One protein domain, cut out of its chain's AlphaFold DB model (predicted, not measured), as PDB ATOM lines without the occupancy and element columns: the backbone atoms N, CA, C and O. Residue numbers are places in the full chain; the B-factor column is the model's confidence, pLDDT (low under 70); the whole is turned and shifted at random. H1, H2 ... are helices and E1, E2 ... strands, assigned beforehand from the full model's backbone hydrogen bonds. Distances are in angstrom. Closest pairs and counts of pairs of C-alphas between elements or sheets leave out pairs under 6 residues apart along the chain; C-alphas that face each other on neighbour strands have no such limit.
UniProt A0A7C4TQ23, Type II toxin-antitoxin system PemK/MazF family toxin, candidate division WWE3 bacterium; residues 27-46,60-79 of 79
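This is residues 27 to 46 and 60 to 79 of the 79 residues of the protein "Type II toxin-antitoxin system PemK/MazF family toxin" of candidate division WWE3 bacterium (UniProt A0A7C4TQ23). A narrow antiparallel hairpin of two strands, E1 and E2, has one helix, H1, beside it on the E1 side. The printed part has 40 residues, in the order E1, E2, H1, and its class is mixed, helices and strands. It is elongated, spanning 37 by 19 by 14 A, and only just compact, close to loose, with a radius of gyration of the C-alphas of 10.5 A.

E1, residues 29 to 34, and E2, residues 37 to 42, form a hairpin with a tight link, antiparallel at 149 degrees. N 32 and O 39 are within hydrogen-bond range at 2.9 A, and N 41 and O 30 at 2.8 A. H1, residues 63 to 77, has its closest C-alphas to E1 at Thr 65 and Cys 32, 6.7 A apart. In H1 every O i to N i+4 pair is within hydrogen-bond range.

E1 begins at C-alpha 29 (74.144, 24.367, 67.109) and is 14.6 A long; E2 is 15.4 A. H1, 20.8 A long, ends at C-alpha 77 (84.051, 13.388, 62.018).

The C-alphas farthest apart, of Gly 36 and Pro 79, are 36.6 A apart. Residues 47 to 59 are not printed; C-alphas 46 and 60 are 17.7 A apart across the cut. Mean pLDDT of the printed part is 70.9, with residues 27 to 36 among those under 70.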
ATOM      1  N   PRO A  27      72.235  20.624  63.270       60.62
ATOM      2  CA  PRO A  27      72.475  19.839  64.490       60.62
ATOM      3  C   PRO A  27      73.744  20.297  65.231       60.62
ATOM      4  O   PRO A  27      73.866  20.134  66.438       60.62
ATOM      5  N   THR A  28      74.638  21.002  64.533       59.44
ATOM      6  CA  THR A  28      75.885  21.597  65.037       59.44
ATOM      7  C   THR A  28      75.709  22.805  65.963       59.44
ATOM      8  O   THR A  28      76.701  23.388  66.413       59.44
ATOM      9  N   ARG A  29      74.466  23.219  66.250       68.06
ATOM     10  CA  ARG A  29      74.144  24.367  67.109       68.06
ATOM     11  C   ARG A  29      73.441  23.917  68.387       68.06
ATOM     12  O   ARG A  29      72.223  23.774  68.419       68.06
ATOM     13  N   ILE A  30      74.211  23.752  69.460       67.56
ATOM     14  CA  ILE A  30      73.719  23.255  70.751       67.56
ATOM     15  C   ILE A  30      73.417  24.441  71.668       67.56
ATOM     16  O   ILE A  30      74.285  25.277  71.923       67.56
ATOM     17  N   SER A  31      72.188  24.544  72.176       69.31
ATOM     18  CA  SER A  31      71.844  25.551  73.184       69.31
ATOM     19  C   SER A  31      72.533  25.224  74.513       69.31
ATOM     20  O   SER A  31      72.466  24.103  75.011       69.31
ATOM     21  N   CYS A  32      73.225  26.206  75.091       69.06
ATOM     22  CA  CYS A  32      73.941  26.066  76.354       69.06
ATOM     23  C   CYS A  32      73.665  27.277  77.233       69.06
ATOM     24  O   CYS A  32      73.822  28.420  76.807       69.06
ATOM     25  N   THR A  33      73.325  27.041  78.493       66.94
ATOM     26  CA  THR A  33      73.259  28.112  79.487       66.94
ATOM     27  C   THR A  33      74.623  28.225  80.152       66.94
ATOM     28  O   THR A  33      75.044  27.329  80.875       66.94
ATOM     29  N   PHE A  34      75.339  29.318  79.900       64.75
ATOM     30  CA  PHE A  34      76.662  29.564  80.464       64.75
ATOM     31  C   PHE A  34      76.641  30.807  81.358       64.75
ATOM     32  O   PHE A  34      76.296  31.900  80.911       64.75
ATOM     33  N   LYS A  35      77.009  30.647  82.638       61.69
ATOM     34  CA  LYS A  35      76.994  31.720  83.659       61.69
ATOM     35  C   LYS A  35      75.656  32.476  83.745       61.69
ATOM     36  O   LYS A  35      75.634  33.703  83.793       61.69
ATOM     37  N   GLY A  36      74.539  31.747  83.709       68.56
ATOM     38  CA  GLY A  36      73.192  32.330  83.775       68.56
ATOM     39  C   GLY A  36      72.742  33.056  82.501       68.56
ATOM     40  O   GLY A  36      71.649  33.614  82.474       68.56
ATOM     41  N   LYS A  37      73.548  33.033  81.432       70.38
ATOM     42  CA  LYS A  37      73.178  33.550  80.112       70.38
ATOM     43  C   LYS A  37      72.907  32.389  79.167       70.38
ATOM     44  O   LYS A  37      73.712  31.464  79.070       70.38
ATOM     45  N   GLN A  38      71.783  32.442  78.461       69.94
ATOM     46  CA  GLN A  38      71.503  31.500  77.381       69.94
ATOM     47  C   GLN A  38      72.375  31.858  76.177       69.94
ATOM     48  O   GLN A  38      72.384  33.003  75.723       69.94
ATOM     49  N   GLY A  39      73.133  30.887  75.689       71.31
ATOM     50  CA  GLY A  39      74.002  31.001  74.531       71.31
ATOM     51  C   GLY A  39      73.836  29.807  73.597       71.31
ATOM     52  O   GLY A  39      73.144  28.834  73.901       71.31
ATOM     53  N   LEU A  40      74.482  29.894  72.440       70.94
ATOM     54  CA  LEU A  40      74.496  28.834  71.441       70.94
ATOM     55  C   LEU A  40      75.947  28.433  71.187       70.94
ATOM     56  O   LEU A  40      76.772  29.278  70.840       70.94
ATOM     57  N   ILE A  41      76.255  27.154  71.372       72.19
ATOM     58  CA  ILE A  41      77.531  26.563  70.985       72.19
ATOM     59  C   ILE A  41      77.438  26.274  69.493       72.19
ATOM     60  O   ILE A  41      76.657  25.425  69.067       72.19
ATOM     61  N   VAL A  42      78.205  27.014  68.699       71.06
ATOM     62  CA  VAL A  42      78.285  26.835  67.248       71.06
ATOM     63  C   VAL A  42      79.535  26.016  66.946       71.06
ATOM     64  O   VAL A  42      80.640  26.557  66.947       71.06
ATOM     65  N   LEU A  43      79.361  24.717  66.698       68.12
ATOM     66  CA  LEU A  43      80.465  23.802  66.375       68.12
ATOM     67  C   LEU A  43      80.988  23.996  64.945       68.12
ATOM     68  O   LEU A  43      82.113  23.638  64.646       68.12
ATOM     69  N   ASP A  44      80.217  24.648  64.080       64.88
ATOM     70  CA  ASP A  44      80.598  24.944  62.690       64.88
ATOM     71  C   ASP A  44      81.770  25.940  62.568       64.88
ATOM     72  O   ASP A  44      82.464  25.999  61.560       64.88
ATOM     73  N   GLN A  45      82.031  26.717  63.625       63.41
ATOM     74  CA  GLN A  45      83.154  27.655  63.664       63.41
ATOM     75  C   GLN A  45      84.391  27.078  64.363       63.41
ATOM     76  O   GLN A  45      85.280  27.842  64.754       63.41
ATOM     77  N   ILE A  46      84.476  25.752  64.530       67.81
ATOM     78  CA  ILE A  46      85.698  25.124  65.032       67.81
ATOM     79  C   ILE A  46      86.839  25.398  64.048       67.81
ATOM     80  O   ILE A  46      86.900  24.893  62.933       67.81
ATOM     81  N   LYS A  60      83.414  25.654  82.960       65.62
ATOM     82  CA  LYS A  60      83.033  24.315  82.474       65.62
ATOM     83  C   LYS A  60      81.615  24.366  81.898       65.62
ATOM     84  O   LYS A  60      80.773  25.096  82.416       65.62
ATOM     85  N   VAL A  61      81.393  23.634  80.813       72.94
ATOM     86  CA  VAL A  61      80.059  23.355  80.265       72.94
ATOM     87  C   VAL A  61      79.429  22.222  81.081       72.94
ATOM     88  O   VAL A  61      80.154  21.431  81.682       72.94
ATOM     89  N   ASP A  62      78.101  22.198  81.153       73.00
ATOM     90  CA  ASP A  62      77.358  21.147  81.850       73.00
ATOM     91  C   ASP A  62      77.594  19.774  81.202       73.00
ATOM     92  O   ASP A  62      77.728  19.698  79.979       73.00
ATOM     93  N   ASN A  63      77.622  18.695  81.991       74.19
ATOM     94  CA  ASN A  63      77.902  17.348  81.476       74.19
ATOM     95  C   ASN A  63      76.921  16.947  80.363       74.19
ATOM     96  O   ASN A  63      77.342  16.424  79.337       74.19
ATOM     97  N   VAL A  64      75.634  17.290  80.493       76.94
ATOM     98  CA  VAL A  64      74.622  16.955  79.475       76.94
ATOM     99  C   VAL A  64      74.896  17.681  78.157       76.94
ATOM    100  O   VAL A  64      74.673  17.153  77.068       76.94
ATOM    101  N   THR A  65      75.367  18.923  78.234       73.12
ATOM    102  CA  THR A  65      75.748  19.692  77.049       73.12
ATOM    103  C   THR A  65      77.075  19.197  76.475       73.12
ATOM    104  O   THR A  65      77.245  19.219  75.260       73.12
ATOM    105  N   GLN A  66      77.999  18.735  77.318       76.69
ATOM    106  CA  GLN A  66      79.267  18.154  76.890       76.69
ATOM    107  C   GLN A  66      79.053  16.878  76.074       76.69
ATOM    108  O   GLN A  66      79.624  16.774  74.991       76.69
ATOM    109  N   ASP A  67      78.202  15.966  76.544       79.38
ATOM    110  CA  ASP A  67      77.899  14.719  75.834       79.38
ATOM    111  C   ASP A  67      77.286  15.001  74.461       79.38
ATOM    112  O   ASP A  67      77.761  14.483  73.455       79.38
ATOM    113  N   LYS A  68      76.332  15.940  74.386       78.62
ATOM    114  CA  LYS A  68      75.753  16.389  73.108       78.62
ATOM    115  C   LYS A  68      76.794  16.991  72.167       78.62
ATOM    116  O   LYS A  68      76.736  16.778  70.964       78.62
ATOM    117  N   VAL A  69      77.737  17.777  72.692       77.00
ATOM    118  CA  VAL A  69      78.819  18.357  71.880       77.00
ATOM    119  C   VAL A  69      79.722  17.257  71.328       77.00
ATOM    120  O   VAL A  69      80.103  17.327  70.163       77.00
ATOM    121  N   LEU A  70      80.059  16.256  72.141       78.88
ATOM    122  CA  LEU A  70      80.888  15.129  71.722       78.88
ATOM    123  C   LEU A  70      80.180  14.243  70.696       78.88
ATOM    124  O   LEU A  70      80.818  13.857  69.725       78.88
ATOM    125  N   GLU A  71      78.890  13.972  70.876       81.94
ATOM    126  CA  GLU A  71      78.064  13.208  69.934       81.94
ATOM    127  C   GLU A  71      78.008  13.901  68.568       81.94
ATOM    128  O   GLU A  71      78.336  13.298  67.552       81.94
ATOM    129  N   VAL A  72      77.728  15.206  68.546       77.25
ATOM    130  CA  VAL A  72      77.684  15.974  67.295       77.25
ATOM    131  C   VAL A  72      79.068  16.101  66.653       77.25
ATOM    132  O   VAL A  72      79.184  16.044  65.433       77.25
ATOM    133  N   LEU A  73      80.139  16.246  67.438       77.31
ATOM    134  CA  LEU A  73      81.501  16.189  66.898       77.31
ATOM    135  C   LEU A  73      81.807  14.804  66.318       77.31
ATOM    136  O   LEU A  73      82.386  14.725  65.241       77.31
ATOM    137  N   ALA A  74      81.404  13.725  66.986       79.69
ATOM    138  CA  ALA A  74      81.579  12.372  66.478       79.69
ATOM    139  C   ALA A  74      80.819  12.172  65.162       79.69
ATOM    140  O   ALA A  74      81.406  11.647  64.229       79.69
ATOM    141  N   GLU A  75      79.583  12.665  65.035       78.19
ATOM    142  CA  GLU A  75      78.833  12.657  63.770       78.19
ATOM    143  C   GLU A  75      79.508  13.496  62.674       78.19
ATOM    144  O   GLU A  75      79.511  13.098  61.513       78.19
ATOM    145  N   MET A  76      80.109  14.644  63.015       71.19
ATOM    146  CA  MET A  76      80.814  15.495  62.043       71.19
ATOM    147  C   MET A  76      82.129  14.885  61.538       71.19
ATOM    148  O   MET A  76      82.561  15.216  60.435       71.19
ATOM    149  N   PHE A  77      82.783  14.049  62.347       70.31
ATOM    150  CA  PHE A  77      84.051  13.388  62.018       70.31
ATOM    151  C   PHE A  77      83.895  11.887  61.724       70.31
ATOM    152  O   PHE A  77      84.901  11.217  61.479       70.31
ATOM    153  N   ALA A  78      82.671  11.356  61.749       73.12
ATOM    154  CA  ALA A  78      82.388   9.987  61.346       73.12
ATOM    155  C   ALA A  78      82.591   9.863  59.819       73.12
ATOM    156  O   ALA A  78      82.058  10.695  59.081       73.12
ATOM    157  N   PRO A  79      83.402   8.894  59.355       54.25
ATOM    158  CA  PRO A  79      83.707   8.689  57.937       54.25
ATOM    159  C   PRO A  79      82.514   8.188  57.115       54.25
ATOM    160  O   PRO A  79      81.629   7.509  57.686       54.25
TER     161      PRO A  79